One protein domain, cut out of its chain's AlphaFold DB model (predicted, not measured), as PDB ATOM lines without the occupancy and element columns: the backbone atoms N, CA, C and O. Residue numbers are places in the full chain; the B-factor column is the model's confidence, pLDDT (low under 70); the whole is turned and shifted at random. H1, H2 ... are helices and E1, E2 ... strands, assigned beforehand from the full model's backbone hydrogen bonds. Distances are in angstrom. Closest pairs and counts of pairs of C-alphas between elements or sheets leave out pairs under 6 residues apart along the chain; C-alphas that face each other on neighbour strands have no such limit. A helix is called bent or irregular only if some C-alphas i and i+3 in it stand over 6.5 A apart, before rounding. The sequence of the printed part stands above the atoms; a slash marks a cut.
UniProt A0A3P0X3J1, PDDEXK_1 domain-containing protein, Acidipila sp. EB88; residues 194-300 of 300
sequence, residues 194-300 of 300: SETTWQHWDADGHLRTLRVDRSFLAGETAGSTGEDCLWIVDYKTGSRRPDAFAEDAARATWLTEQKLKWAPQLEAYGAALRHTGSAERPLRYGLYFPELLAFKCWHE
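AT A GLANCE: This is residues 194 to 300 of the 300 residues of the protein "PDDEXK_1 domain-containing protein" of Acidipila sp. EB88 (UniProt A0A3P0X3J1). A strongly twisted sheet of five strands has one long, bent helix over one of its faces; the sheet curls round the helix's second arm, H1b, while the first arm, H1a, covers the end of the sheet made by E4 and E5. E2, the longest strand, bends sharply and pairs with E1 by its first part and with E3 by its last part, and the hairpin of E1 and E2 reaches away at the other end of the sheet. The printed part has 107 residues with, along the chain, E1, E2, E3, H1, E4 and E5; the sheet is mixed, in the order E1, E2, E3, E4, E5, and the class is mixed, helices and strands. The whole is compact, with a radius of gyration of the C-alphas of 14.9 A, and spans 46 by 33 by 22 A.

HOW THE PARTS SIT: The strand E1, residues 194 to 201, and E2, residues 207 to 218, are antiparallel neighbours and a hairpin; N 198 and O 210 are 2.8 A apart, within hydrogen-bond range. E2 bends by 70 degrees at residue 213, and its pairing is staggered: residues 207 to 214 pair with E1 and residues 214 to 218 with E3, residues 229 to 235. E2 and E3 are also a hairpin, with N 231 and O 216 at 2.8 A. E1, E2 and E3 form a meander, each strand the antiparallel neighbour of the one before. H1, residues 248 to 274, was assigned as one helix by its hydrogen bonds but is bent, with C-alphas 261 and 264 at 7.4 A; its arms H1a, residues 248 to 261, and H1b, residues 264 to 274, stand at a steep tilt of 60 degrees. E3 and E4, residues 283 to 289, are parallel at 25 degrees, with N 232 and O 284 at 2.8 A; E3, H1 and E4 are a strand-helix-strand unit, two parallel neighbour strands with a helix between them, and its crossover is right-handed. E4 and E5, residues 294 to 299, are an antiparallel hairpin, with N 287 and O 296 at 2.8 A. The edge strands E1 and E5 are apart. Both arms are on one face of the sheet, in two layers, helix and sheet. H1a has a height over the sheet of 8.6 A and lies over E5 and, only just, over E4, with 3 of its C-alphas falling on E4; it runs slantwise to the strands, at 49 degrees to E5 on the local plane. The closest C-alphas of H1a and E5 are those of Leu 255 and Lys 296, 6.3 A apart. The sheet curls round H1b, whose closest C-alpha pair with E1 is Ala 272 and His 200, 5.9 A, and with E4 Leu 266 and Tyr 285, 6.7 A. In both arms every O i to N i+4 pair is within hydrogen-bond range.

IN THESE COORDINATES: E1 begins at C-alpha 194, (44.209, 59.844, 261.843), and is 21.9 A long from first to last C-alpha. E2 measures 29.4 A and E3 18.9 A. H1a begins at C-alpha 248, (60.071, 84.538, 268.515), and measures 20.1 A; H1b measures 15.5 A. E4 measures 20.0 A, and E5, 17.4 A long, ends at C-alpha 299, (62.866, 61.839, 269.670).

THE WHOLE: The two C-alphas farthest apart are those of Gly 205 and Ala 246, at 46.8 A. The printed part has no cut and ends at residue 300, the chain's last. The link from E3 to H1, residues 236 to 247, is long; those from E1 to E2 and from E4 to E5 are tight. Mean pLDDT of the printed part is 85.8, with residues 239 to 242 and 275 to 279 under 70.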
ATOM      1  N   SER A 194      44.743  58.738 261.047       85.56
ATOM      2  CA  SER A 194      44.209  59.844 261.843       85.56
ATOM      3  C   SER A 194      43.294  59.287 262.930       85.56
ATOM      4  O   SER A 194      42.646  58.260 262.722       85.56
ATOM      5  N   GLU A 195      43.258  59.943 264.089       82.75
ATOM      6  CA  GLU A 195      42.306  59.678 265.179       82.75
ATOM      7  C   GLU A 195      42.231  58.195 265.610       82.75
ATOM      8  O   GLU A 195      41.182  57.662 265.988       82.75
ATOM      9  N   THR A 196      43.368  57.498 265.554       77.00
ATOM     10  CA  THR A 196      43.425  56.055 265.790       77.00
ATOM     11  C   THR A 196      43.393  55.749 267.276       77.00
ATOM     12  O   THR A 196      44.098  56.360 268.079       77.00
ATOM     13  N   THR A 197      42.563  54.771 267.638       80.38
ATOM     14  CA  THR A 197      42.450  54.289 269.009       80.38
ATOM     15  C   THR A 197      43.319  53.055 269.216       80.38
ATOM     16  O   THR A 197      43.149  52.050 268.527       80.38
ATOM     17  N   TRP A 198      44.207  53.107 270.201       74.31
ATOM     18  CA  TRP A 198      45.012  51.976 270.646       74.31
ATOM     19  C   TRP A 198      44.606  51.556 272.045       74.31
ATOM     20  O   TRP A 198      44.205  52.374 272.868       74.31
ATOM     21  N   GLN A 199      44.710  50.263 272.314       78.56
ATOM     22  CA  GLN A 199      44.481  49.708 273.637       78.56
ATOM     23  C   GLN A 199      45.782  49.089 274.129       78.56
ATOM     24  O   GLN A 199      46.444  48.367 273.387       78.56
ATOM     25  N   HIS A 200      46.156  49.385 275.366       71.25
ATOM     26  CA  HIS A 200      47.379  48.879 275.977       71.25
ATOM     27  C   HIS A 200      47.161  48.620 277.465       71.25
ATOM     28  O   HIS A 200      46.349  49.285 278.100       71.25
ATOM     29  N   TRP A 201      47.881  47.648 278.010       76.00
ATOM     30  CA  TRP A 201      47.865  47.328 279.431       76.00
ATOM     31  C   TRP A 201      48.961  48.115 280.138       76.00
ATOM     32  O   TRP A 201      50.128  47.911 279.825       76.00
ATOM     33  N   ASP A 202      48.600  48.992 281.073       73.62
ATOM     34  CA  ASP A 202      49.604  49.684 281.885       73.62
ATOM     35  C   ASP A 202      50.362  48.715 282.814       73.62
ATOM     36  O   ASP A 202      50.013  47.539 282.946       73.62
ATOM     37  N   ALA A 203      51.427  49.208 283.455       71.81
ATOM     38  CA  ALA A 203      52.262  48.409 284.356       71.81
ATOM     39  C   ALA A 203      51.479  47.805 285.541       71.81
ATOM     40  O   ALA A 203      51.902  46.793 286.097       71.81
ATOM     41  N   ASP A 204      50.332  48.395 285.886       78.81
ATOM     42  CA  ASP A 204      49.440  47.936 286.951       78.81
ATOM     43  C   ASP A 204      48.383  46.934 286.444       78.81
ATOM     44  O   ASP A 204      47.534  46.475 287.209       78.81
ATOM     45  N   GLY A 205      48.420  46.573 285.157       77.19
ATOM     46  CA  GLY A 205      47.498  45.620 284.552       77.19
ATOM     47  C   GLY A 205      46.120  46.201 284.233       77.19
ATOM     48  O   GLY A 205      45.157  45.441 284.140       77.19
ATOM     49  N   HIS A 206      45.986  47.515 284.031       78.81
ATOM     50  CA  HIS A 206      44.746  48.124 283.545       78.81
ATOM     51  C   HIS A 206      44.775  48.341 282.032       78.81
ATOM     52  O   HIS A 206      45.723  48.908 281.488       78.81
ATOM     53  N   LEU A 207      43.681  47.982 281.354       79.06
ATOM     54  CA  LEU A 207      43.488  48.320 279.946       79.06
ATOM     55  C   LEU A 207      43.224  49.826 279.801       79.06
ATOM     56  O   LEU A 207      42.205  50.351 280.255       79.06
ATOM     57  N   ARG A 208      44.147  50.525 279.148       77.44
ATOM     58  CA  ARG A 208      44.063  51.938 278.789       77.44
ATOM     59  C   ARG A 208      43.749  52.074 277.310       77.44
ATOM     60  O   ARG A 208      44.367  51.422 276.473       77.44
ATOM     61  N   THR A 209      42.823  52.973 277.006       75.81
ATOM     62  CA  THR A 209      42.503  53.375 275.638       75.81
ATOM     63  C   THR A 209      43.178  54.708 275.350       75.81
ATOM     64  O   THR A 209      42.949  55.690 276.054       75.81
ATOM     65  N   LEU A 210      44.007  54.732 274.317       75.56
ATOM     66  CA  LEU A 210      44.763  55.882 273.848       75.56
ATOM     67  C   LEU A 210      44.209  56.301 272.496       75.56
ATOM     68  O   LEU A 210      43.902  55.447 271.672       75.56
ATOM     69  N   ARG A 211      44.082  57.603 272.261       83.25
ATOM     70  CA  ARG A 211      43.675  58.145 270.965       83.25
ATOM     71  C   ARG A 211      44.779  59.062 270.476       83.25
ATOM     72  O   ARG A 211      45.151  59.992 271.188       83.25
ATOM     73  N   VAL A 212      45.322  58.741 269.310       85.25
ATOM     74  CA  VAL A 212      46.371  59.522 268.662       85.25
ATOM     75  C   VAL A 212      45.768  60.267 267.494       85.25
ATOM     76  O   VAL A 212      45.136  59.658 266.633       85.25
ATOM     77  N   ASP A 213      45.986  61.578 267.469       91.44
ATOM     78  CA  ASP A 213      45.411  62.441 266.441       91.44
ATOM     79  C   ASP A 213      45.991  62.112 265.072       91.44
ATOM     80  O   ASP A 213      45.252  62.034 264.090       91.44
ATOM     81  N   ARG A 214      47.305  61.861 265.007       93.12
ATOM     82  CA  ARG A 214      47.950  61.399 263.784       93.12
ATOM     83  C   ARG A 214      49.177  60.527 264.030       93.12
ATOM     84  O   ARG A 214      50.047  60.869 264.828       93.12
ATOM     85  N   SER A 215      49.302  59.453 263.259       93.00
ATOM     86  CA  SER A 215      50.527  58.657 263.167       93.00
ATOM     87  C   SER A 215      50.860  58.311 261.726       93.00
ATOM     88  O   SER A 215      49.949  58.023 260.955       93.00
ATOM     89  N   PHE A 216      52.135  58.339 261.350       94.06
ATOM     90  CA  PHE A 216      52.566  58.015 259.988       94.06
ATOM     91  C   PHE A 216      54.073  57.765 259.897       94.06
ATOM     92  O   PHE A 216      54.826  58.111 260.804       94.06
ATOM     93  N   LEU A 217      54.522  57.194 258.784       94.19
ATOM     94  CA  LEU A 217      55.935  57.015 258.474       94.19
ATOM     95  C   LEU A 217      56.463  58.203 257.663       94.19
ATOM     96  O   LEU A 217      55.824  58.624 256.702       94.19
ATOM     97  N   ALA A 218      57.622  58.731 258.054       95.81
ATOM     98  CA  ALA A 218      58.325  59.798 257.339       95.81
ATOM     99  C   ALA A 218      59.836  59.736 257.618       95.81
ATOM    100  O   ALA A 218      60.304  58.876 258.367       95.81
ATOM    101  N   GLY A 219      60.604  60.646 257.017       95.38
ATOM    102  CA  GLY A 219      62.031  60.774 257.305       95.38
ATOM    103  C   GLY A 219      62.310  61.318 258.714       95.38
ATOM    104  O   GLY A 219      61.407  61.603 259.508       95.38
ATOM    105  N   GLU A 220      63.593  61.466 259.037       94.00
ATOM    106  CA  GLU A 220      64.050  61.806 260.390       94.00
ATOM    107  C   GLU A 220      63.691  63.220 260.864       94.00
ATOM    108  O   GLU A 220      63.631  63.469 262.070       94.00
ATOM    109  N   THR A 221      63.470  64.155 259.940       94.62
ATOM    110  CA  THR A 221      63.213  65.564 260.254       94.62
ATOM    111  C   THR A 221      61.802  65.978 259.858       94.62
ATOM    112  O   THR A 221      61.213  65.457 258.909       94.62
ATOM    113  N   ALA A 222      61.239  66.944 260.584       94.62
ATOM    114  CA  ALA A 222      59.942  67.506 260.236       94.62
ATOM    115  C   ALA A 222      59.975  68.081 258.811       94.62
ATOM    116  O   ALA A 222      60.894  68.823 258.464       94.62
ATOM    117  N   GLY A 223      58.983  67.747 257.990       94.25
ATOM    118  CA  GLY A 223      58.943  68.147 256.580       94.25
ATOM    119  C   GLY A 223      59.628  67.174 255.615       94.25
ATOM    120  O   GLY A 223      59.438  67.304 254.408       94.25
ATOM    121  N   SER A 224      60.400  66.198 256.107       94.44
ATOM    122  CA  SER A 224      61.059  65.214 255.242       94.44
ATOM    123  C   SER A 224      60.113  64.087 254.817       94.44
ATOM    124  O   SER A 224      59.196  63.699 255.545       94.44
ATOM    125  N   THR A 225      60.323  63.576 253.606       92.00
ATOM    126  CA  THR A 225      59.678  62.362 253.092       92.00
ATOM    127  C   THR A 225      60.530  61.138 253.434       92.00
ATOM    128  O   THR A 225      61.711  61.277 253.743       92.00
ATOM    129  N   GLY A 226      59.944  59.944 253.386       92.81
ATOM    130  CA  GLY A 226      60.640  58.688 253.679       92.81
ATOM    131  C   GLY A 226      59.785  57.767 254.536       92.81
ATOM    132  O   GLY A 226      58.595  58.008 254.705       92.81
ATOM    133  N   GLU A 227      60.398  56.726 255.087       93.88
ATOM    134  CA  GLU A 227      59.726  55.788 255.994       93.88
ATOM    135  C   GLU A 227      60.597  55.396 257.201       93.88
ATOM    136  O   GLU A 227      60.314  54.413 257.895       93.88
ATOM    137  N   ASP A 228      61.657  56.166 257.444       92.94
ATOM    138  CA  ASP A 228      62.713  55.853 258.408       92.94
ATOM    139  C   ASP A 228      62.210  55.897 259.851       92.94
ATOM    140  O   ASP A 228      62.668  55.136 260.696       92.94
ATOM    141  N   CYS A 229      61.261  56.788 260.141       93.81
ATOM    142  CA  CYS A 229      60.733  57.031 261.475       93.81
ATOM    143  C   CYS A 229      59.211  56.879 261.506       93.81
ATOM    144  O   CYS A 229      58.513  57.327 260.593       93.81
ATOM    145  N   LEU A 230      58.690  56.335 262.608       93.56
ATOM    146  CA  LEU A 230      57.271  56.423 262.941       93.56
ATOM    147  C   LEU A 230      57.024  57.708 263.737       93.56
ATOM    148  O   LEU A 230      57.518  57.878 264.853       93.56
ATOM    149  N   TRP A 231      56.257  58.614 263.146       95.00
ATOM    150  CA  TRP A 231      55.828  59.862 263.756       95.00
ATOM    151  C   TRP A 231      54.513  59.668 264.502       95.00
ATOM    152  O   TRP A 231      53.561  59.117 263.954       95.00
ATOM    153  N   ILE A 232      54.458  60.167 265.735       94.06
ATOM    154  CA  ILE A 232      53.257  60.277 266.565       94.06
ATOM    155  C   ILE A 232      53.053  61.762 266.844       94.06
ATOM    156  O   ILE A 232      53.881  62.407 267.495       94.06
ATOM    157  N   VAL A 233      51.967  62.317 266.321       95.50
ATOM    158  CA  VAL A 233      51.674  63.746 266.386       95.50
ATOM    159  C   VAL A 233      50.340  63.967 267.075       95.50
ATOM    160  O   VAL A 233      49.343  63.322 266.756       95.50
ATOM    161  N   ASP A 234      50.345  64.910 268.007       94.38
ATOM    162  CA  ASP A 234      49.168  65.369 268.727       94.38
ATOM    163  C   ASP A 234      48.910  66.855 268.412       94.38
ATOM    164  O   ASP A 234      49.831  67.683 268.321       94.38
ATOM    165  N   TYR A 235      47.641  67.170 268.174       94.75
ATOM    166  CA  TYR A 235      47.126  68.489 267.868       94.75
ATOM    167  C   TYR A 235      46.620  69.158 269.143       94.75
ATOM    168  O   TYR A 235      45.694  68.707 269.810       94.75
ATOM    169  N   LYS A 236      47.200  70.313 269.473       92.44
ATOM    170  CA  LYS A 236      46.801  71.090 270.649       92.44
ATOM    171  C   LYS A 236      46.046  72.350 270.239       92.44
ATOM    172  O   LYS A 236      46.588  73.269 269.624       92.44
ATOM    173  N   THR A 237      44.776  72.386 270.629       87.88
ATOM    174  CA  THR A 237      43.814  73.465 270.354       87.88
ATOM    175  C   THR A 237      43.565  74.320 271.597       87.88
ATOM    176  O   THR A 237      43.870  73.902 272.716       87.88
ATOM    177  N   GLY A 238      43.059  75.546 271.421       73.75
ATOM    178  CA  GLY A 238      42.863  76.475 272.545       73.75
ATOM    179  C   GLY A 238      44.168  77.061 273.088       73.75
ATOM    180  O   GLY A 238      44.250  77.455 274.253       73.75
ATOM    181  N   SER A 239      45.201  77.092 272.246       66.69
ATOM    182  CA  SER A 239      46.488  77.700 272.574       66.69
ATOM    183  C   SER A 239      46.413  79.225 272.548       66.69
ATOM    184  O   SER A 239      45.441  79.816 272.080       66.69
ATOM    185  N   ARG A 240      47.457  79.882 273.069       68.81
ATOM    186  CA  ARG A 240      47.630  81.337 272.931       68.81
ATOM    187  C   ARG A 240      47.456  81.750 271.468       68.81
ATOM    188  O   ARG A 240      47.814  80.997 270.568       68.81
ATOM    189  N   ARG A 241      46.932  82.954 271.236       66.56
ATOM    190  CA  ARG A 241      46.837  83.517 269.886       66.56
ATOM    191  C   ARG A 241      48.234  83.847 269.329       66.56
ATOM    192  O   ARG A 241      49.146  84.082 270.121       66.56
ATOM    193  N   PRO A 242      48.420  83.890 267.996       65.19
ATOM    194  CA  PRO A 242      49.718  84.195 267.384       65.19
ATOM    195  C   PRO A 242      50.329  85.533 267.823       65.19
ATOM    196  O   PRO A 242      51.543  85.627 267.970       65.19
ATOM    197  N   ASP A 243      49.493  86.540 268.077       70.56
ATOM    198  CA  ASP A 243      49.866  87.876 268.559       70.56
ATOM    199  C   ASP A 243      50.230  87.915 270.053       70.56
ATOM    200  O   ASP A 243      50.720  88.925 270.553       70.56
ATOM    201  N   ALA A 244      50.033  86.814 270.785       72.50
ATOM    202  CA  ALA A 244      50.342  86.734 272.209       72.50
ATOM    203  C   ALA A 244      51.844  86.578 272.508       72.50
ATOM    204  O   ALA A 244      52.220  86.512 273.685       72.50
ATOM    205  N   PHE A 245      52.688  86.478 271.479       79.62
ATOM    206  CA  PHE A 245      54.142  86.437 271.600       79.62
ATOM    207  C   PHE A 245      54.728  87.723 271.022       79.62
ATOM    208  O   PHE A 245      54.637  87.964 269.824       79.62
ATOM    209  N   ALA A 246      55.342  88.537 271.883       74.69
ATOM    210  CA  ALA A 246      56.022  89.759 271.457       74.69
ATOM    211  C   ALA A 246      57.253  89.464 270.580       74.69
ATOM    212  O   ALA A 246      57.617  90.270 269.731       74.69
ATOM    213  N   GLU A 247      57.880  88.301 270.785       81.44
ATOM    214  CA  GLU A 247      59.126  87.895 270.135       81.44
ATOM    215  C   GLU A 247      59.142  86.381 269.872       81.44
ATOM    216  O   GLU A 247      58.545  85.590 270.613       81.44
ATOM    217  N   ASP A 248      59.905  85.953 268.863       84.44
ATOM    218  CA  ASP A 248      60.071  84.538 268.515       84.44
ATOM    219  C   ASP A 248      60.679  83.700 269.649       84.44
ATOM    220  O   ASP A 248      60.308  82.537 269.834       84.44
ATOM    221  N   ALA A 249      61.563  84.287 270.460       86.94
ATOM    222  CA  ALA A 249      62.166  83.615 271.611       86.94
ATOM    223  C   ALA A 249      61.123  83.244 272.681       86.94
ATOM    224  O   ALA A 249      61.172  82.148 273.253       86.94
ATOM    225  N   ALA A 250      60.131  84.112 272.911       88.00
ATOM    226  CA  ALA A 250      59.032  83.834 273.833       88.00
ATOM    227  C   ALA A 250      58.171  82.667 273.327       88.00
ATOM    228  O   ALA A 250      57.805  81.777 274.098       88.00
ATOM    229  N   ARG A 251      57.915  82.618 272.013       89.38
ATOM    230  CA  ARG A 251      57.209  81.502 271.368       89.38
ATOM    231  C   ARG A 251      57.980  80.186 271.510       89.38
ATOM    232  O   ARG A 251      57.394  79.174 271.889       89.38
ATOM    233  N   ALA A 252      59.287  80.190 271.258       89.81
ATOM    234  CA  ALA A 252      60.135  79.001 271.385       89.81
ATOM    235  C   ALA A 252      60.224  78.474 272.830       89.81
ATOM    236  O   ALA A 252      60.215  77.257 273.056       89.81
ATOM    237  N   THR A 253      60.268  79.385 273.807       91.56
ATOM    238  CA  THR A 253      60.249  79.055 275.241       91.56
ATOM    239  C   THR A 253      58.939  78.369 275.609       91.56
ATOM    240  O   THR A 253      58.952  77.242 276.102       91.56
ATOM    241  N   TRP A 254      57.806  78.972 275.242       92.25
ATOM    242  CA  TRP A 254      56.485  78.399 275.493       92.25
ATOM    243  C   TRP A 254      56.302  77.017 274.845       92.25
ATOM    244  O   TRP A 254      55.807  76.094 275.487       92.25
ATOM    245  N   LEU A 255      56.755  76.821 273.601       92.81
ATOM    246  CA  LEU A 255      56.712  75.506 272.943       92.81
ATOM    247  C   LEU A 255      57.523  74.446 273.702       92.81
ATOM    248  O   LEU A 255      57.163  73.269 273.718       92.81
ATOM    249  N   THR A 256      58.626  74.851 274.330       94.31
ATOM    250  CA  THR A 256      59.454  73.954 275.142       94.31
ATOM    251  C   THR A 256      58.753  73.581 276.447       94.31
ATOM    252  O   THR A 256      58.751  72.408 276.811       94.31
ATOM    253  N   GLU A 257      58.068  74.523 277.093       93.00
ATOM    254  CA  GLU A 257      57.211  74.242 278.254       93.00
ATOM    255  C   GLU A 257      56.055  73.298 277.894       93.00
ATOM    256  O   GLU A 257      55.766  72.359 278.637       93.00
ATOM    257  N   GLN A 258      55.427  73.487 276.725       94.00
ATOM    258  CA  GLN A 258      54.388  72.571 276.253       94.00
ATOM    259  C   GLN A 258      54.939  71.165 276.001       94.00
ATOM    260  O   GLN A 258      54.295  70.197 276.401       94.00
ATOM    261  N   LYS A 259      56.136  71.031 275.407       94.19
ATOM    262  CA  LYS A 259      56.798  69.723 275.293       94.19
ATOM    263  C   LYS A 259      56.932  69.075 276.669       94.19
ATOM    264  O   LYS A 259      56.509  67.941 276.822       94.19
ATOM    265  N   LEU A 260      57.480  69.774 277.663       93.62
ATOM    266  CA  LEU A 260      57.681  69.200 279.002       93.62
ATOM    267  C   LEU A 260      56.367  68.725 279.639       93.62
ATOM    268  O   LEU A 260      56.340  67.689 280.294       93.62
ATOM    269  N   LYS A 261      55.271  69.454 279.407       91.62
ATOM    270  CA  LYS A 261      53.940  69.092 279.907       91.62
ATOM    271  C   LYS A 261      53.375  67.822 279.263       91.62
ATOM    272  O   LYS A 261      52.739  67.033 279.955       91.62
ATOM    273  N   TRP A 262      53.554  67.650 277.954       90.94
ATOM    274  CA  TRP A 262      52.873  66.601 277.182       90.94
ATOM    275  C   TRP A 262      53.778  65.434 276.766       90.94
ATOM    276  O   TRP A 262      53.266  64.402 276.344       90.94
ATOM    277  N   ALA A 263      55.098  65.556 276.919       92.19
ATOM    278  CA  ALA A 263      56.053  64.509 276.564       92.19
ATOM    279  C   ALA A 263      55.761  63.158 277.236       92.19
ATOM    280  O   ALA A 263      55.666  62.179 276.498       92.19
ATOM    281  N   PRO A 264      55.470  63.082 278.555       90.31
ATOM    282  CA  PRO A 264      55.165  61.801 279.193       90.31
ATOM    283  C   PRO A 264      53.963  61.081 278.569       90.31
ATOM    284  O   PRO A 264      53.927  59.855 278.517       90.31
ATOM    285  N   GLN A 265      52.976  61.838 278.076       86.56
ATOM    286  CA  GLN A 265      51.806  61.269 277.412       86.56
ATOM    287  C   GLN A 265      52.182  60.661 276.056       86.56
ATOM    288  O   GLN A 265      51.831  59.515 275.792       86.56
ATOM    289  N   LEU A 266      52.896  61.406 275.206       89.19
ATOM    290  CA  LEU A 266      53.277  60.918 273.877       89.19
ATOM    291  C   LEU A 266      54.282  59.759 273.962       89.19
ATOM    292  O   LEU A 266      54.164  58.798 273.207       89.19
ATOM    293  N   GLU A 267      55.215  59.803 274.911       90.12
ATOM    294  CA  GLU A 267      56.184  58.725 275.144       90.12
ATOM    295  C   GLU A 267      55.499  57.439 275.628       90.12
ATOM    296  O   GLU A 267      55.822  56.349 275.155       90.12
ATOM    297  N   ALA A 268      54.468  57.548 276.476       83.44
ATOM    298  CA  ALA A 268      53.635  56.399 276.832       83.44
ATOM    299  C   ALA A 268      52.919  55.795 275.608       83.44
ATOM    300  O   ALA A 268      52.740  54.578 275.532       83.44
ATOM    301  N   TYR A 269      52.537  56.617 274.622       83.81
ATOM    302  CA  TYR A 269      51.926  56.130 273.379       83.81
ATOM    303  C   TYR A 269      52.939  55.374 272.519       83.81
ATOM    304  O   TYR A 269      52.625  54.312 271.982       83.81
ATOM    305  N   GLY A 270      54.164  55.895 272.422       85.25
ATOM    306  CA  GLY A 270      55.265  55.227 271.737       85.25
ATOM    307  C   GLY A 270      55.607  53.874 272.359       85.25
ATOM    308  O   GLY A 270      55.711  52.874 271.646       85.25
ATOM    309  N   ALA A 271      55.675  53.808 273.690       82.81
ATOM    310  CA  ALA A 271      55.887  52.559 274.418       82.81
ATOM    311  C   ALA A 271      54.786  51.521 274.125       82.81
ATOM    312  O   ALA A 271      55.092  50.365 273.828       82.81
ATOM    313  N   ALA A 272      53.516  51.941 274.119       79.56
ATOM    314  CA  ALA A 272      52.390  51.073 273.777       79.56
ATOM    315  C   ALA A 272      52.475  50.532 272.335       79.56
ATOM    316  O   ALA A 272      52.244  49.344 272.105       79.56
ATOM    317  N   LEU A 273      52.854  51.374 271.367       77.69
ATOM    318  CA  LEU A 273      53.027  50.981 269.962       77.69
ATOM    319  C   LEU A 273      54.177  49.999 269.737       77.69
ATOM    320  O   LEU A 273      54.101  49.128 268.868       77.69
ATOM    321  N   ARG A 274      55.251  50.092 270.526       77.62
ATOM    322  CA  ARG A 274      56.347  49.118 270.440       77.62
ATOM    323  C   ARG A 274      55.859  47.696 270.737       77.62
ATOM    324  O   ARG A 274      56.421  46.745 270.207       77.62
ATOM    325  N   HIS A 275      54.799  47.522 271.525       68.44
ATOM    326  CA  HIS A 275      54.259  46.199 271.858       68.44
ATOM    327  C   HIS A 275      53.330  45.602 270.790       68.44
ATOM    328  O   HIS A 275      53.016  44.417 270.866       68.44
ATOM    329  N   THR A 276      52.913  46.373 269.778       65.44
ATOM    330  CA  THR A 276      51.985  45.912 268.726       65.44
ATOM    331  C   THR A 276      52.673  45.508 267.416       65.44
ATOM    332  O   THR A 276      51.993  45.141 266.462       65.44
ATOM    333  N   GLY A 277      54.013  45.524 267.361       61.53
ATOM    334  CA  GLY A 277      54.800  45.093 266.194       61.53
ATOM    335  C   GLY A 277      55.476  46.224 265.410       61.53
ATOM    336  O   GLY A 277      56.245  45.950 264.496       61.53
ATOM    337  N   SER A 278      55.281  47.490 265.797       62.34
ATOM    338  CA  SER A 278      56.012  48.648 265.245       62.34
ATOM    339  C   SER A 278      57.400  48.860 265.879       62.34
ATOM    340  O   SER A 278      58.000  49.920 265.722       62.34
ATOM    341  N   ALA A 279      57.912  47.861 266.606       59.16
ATOM    342  CA  ALA A 279      59.042  47.968 267.530       59.16
ATOM    343  C   ALA A 279      60.391  48.359 266.900       59.16
ATOM    344  O   ALA A 279      61.262  48.854 267.617       59.16
ATOM    345  N   GLU A 280      60.582  48.123 265.600       74.31
ATOM    346  CA  GLU A 280      61.895  48.274 264.956       74.31
ATOM    347  C   GLU A 280      62.194  49.693 264.462       74.31
ATOM    348  O   GLU A 280      63.355  50.016 264.218       74.31
ATOM    349  N   ARG A 281      61.185  50.563 264.330       86.81
ATOM    350  CA  ARG A 281      61.393  51.909 263.776       86.81
ATOM    351  C   ARG A 281      61.663  52.935 264.882       86.81
ATOM    352  O   ARG A 281      60.969  52.917 265.901       86.81
ATOM    353  N   PRO A 282      62.618  53.865 264.689       92.38
ATOM    354  CA  PRO A 282      62.765  55.034 265.547       92.38
ATOM    355  C   PRO A 282      61.453  55.814 265.678       92.38
ATOM    356  O   PRO A 282      60.749  56.044 264.689       92.38
ATOM    357  N   LEU A 283      61.145  56.243 266.902       92.94
ATOM    358  CA  LEU A 283      59.964  57.042 267.205       92.94
ATOM    359  C   LEU A 283      60.296  58.533 267.191       92.94
ATOM    360  O   LEU A 283      61.299  58.987 267.748       92.94
ATOM    361  N   ARG A 284      59.416  59.306 266.559       95.50
ATOM    362  CA  ARG A 284      59.432  60.768 266.579       95.50
ATOM    363  C   ARG A 284      58.111  61.260 267.146       95.50
ATOM    364  O   ARG A 284      57.044  60.796 266.754       95.50
ATOM    365  N   TYR A 285      58.188  62.237 268.035       96.00
ATOM    366  CA  TYR A 285      57.023  62.844 268.662       96.00
ATOM    367  C   TYR A 285      56.846  64.275 268.181       96.00
ATOM    368  O   TYR A 285      57.826  64.987 267.937       96.00
ATOM    369  N   GLY A 286      55.595  64.713 268.073       96.00
ATOM    370  CA  GLY A 286      55.255  66.060 267.644       96.00
ATOM    371  C   GLY A 286      54.052  66.633 268.378       96.00
ATOM    372  O   GLY A 286      53.018  65.988 268.490       96.00
ATOM    373  N   LEU A 287      54.172  67.885 268.814       96.00
ATOM    374  CA  LEU A 287      53.043  68.727 269.197       96.00
ATOM    375  C   LEU A 287      52.863  69.788 268.126       96.00
ATOM    376  O   LEU A 287      53.756  70.619 267.915       96.00
ATOM    377  N   TYR A 288      51.718  69.765 267.459       96.38
ATOM    378  CA  TYR A 288      51.353  70.787 266.492       96.38
ATOM    379  C   TYR A 288      50.223  71.656 267.036       96.38
ATOM    380  O   TYR A 288      49.259  71.167 267.620       96.38
ATOM    381  N   PHE A 289      50.357  72.965 266.839       95.12
ATOM    382  CA  PHE A 289      49.427  73.983 267.313       95.12
ATOM    383  C   PHE A 289      48.789  74.667 266.097       95.12
ATOM    384  O   PHE A 289      49.349  75.650 265.602       95.12
ATOM    385  N   PRO A 290      47.634  74.178 265.601       93.62
ATOM    386  CA  PRO A 290      47.038  74.627 264.339       93.62
ATOM    387  C   PRO A 290      46.782  76.136 264.279       93.62
ATOM    388  O   PRO A 290      47.038  76.788 263.273       93.62
ATOM    389  N   GLU A 291      46.320  76.721 265.382       90.31
ATOM    390  CA  GLU A 291      46.013  78.155 265.457       90.31
ATOM    391  C   GLU A 291      47.278  79.034 265.392       90.31
ATOM    392  O   GLU A 291      47.225  80.158 264.882       90.31
ATOM    393  N   LEU A 292      48.412  78.496 265.861       91.69
ATOM    394  CA  LEU A 292      49.728  79.141 265.896       91.69
ATOM    395  C   LEU A 292      50.607  78.818 264.683       91.69
ATOM    396  O   LEU A 292      51.630  79.481 264.508       91.69
ATOM    397  N   LEU A 293      50.238  77.811 263.881       93.38
ATOM    398  CA  LEU A 293      51.087  77.217 262.841       93.38
ATOM    399  C   LEU A 293      52.491  76.891 263.377       93.38
ATOM    400  O   LEU A 293      53.510  77.207 262.772       93.38
ATOM    401  N   ALA A 294      52.536  76.317 264.579       93.75
ATOM    402  CA  ALA A 294      53.776  76.033 265.287       93.75
ATOM    403  C   ALA A 294      53.907  74.537 265.558       93.75
ATOM    404  O   ALA A 294      52.944  73.885 265.963       93.75
ATOM    405  N   PHE A 295      55.116  74.011 265.371       95.56
ATOM    406  CA  PHE A 295      55.426  72.604 265.577       95.56
ATOM    407  C   PHE A 295      56.621  72.441 266.507       95.56
ATOM    408  O   PHE A 295      57.675  73.041 266.290       95.56
ATOM    409  N   LYS A 296      56.468  71.609 267.535       96.19
ATOM    410  CA  LYS A 296      57.560  71.192 268.413       96.19
ATOM    411  C   LYS A 296      57.715  69.684 268.302       96.19
ATOM    412  O   LYS A 296      56.801  68.956 268.672       96.19
ATOM    413  N   CYS A 297      58.874  69.229 267.835       96.19
ATOM    414  CA  CYS A 297      59.182  67.808 267.708       96.19
ATOM    415  C   CYS A 297      60.420  67.397 268.510       96.19
ATOM    416  O   CYS A 297      61.241  68.237 268.896       96.19
ATOM    417  N   TRP A 298      60.508  66.103 268.811       95.88
ATOM    418  CA  TRP A 298      61.648  65.466 269.465       95.88
ATOM    419  C   TRP A 298      61.680  63.960 269.167       95.88
ATOM    420  O   TRP A 298      60.808  63.431 268.480       95.88
ATOM    421  N   HIS A 299      62.717  63.292 269.658       91.62
ATOM    422  CA  HIS A 299      62.866  61.839 269.670       91.62
ATOM    423  C   HIS A 299      63.053  61.346 271.099       91.62
ATOM    424  O   HIS A 299      63.330  62.166 271.982       91.62
ATOM    425  N   GLU A 300      62.871  60.036 271.278       76.25
ATOM    426  CA  GLU A 300      63.326  59.295 272.467       76.25
ATOM    427  C   GLU A 300      64.823  59.477 272.723       76.25
ATOM    428  O   GLU A 300      65.586  59.533 271.731       76.25
TER     429      GLU A 300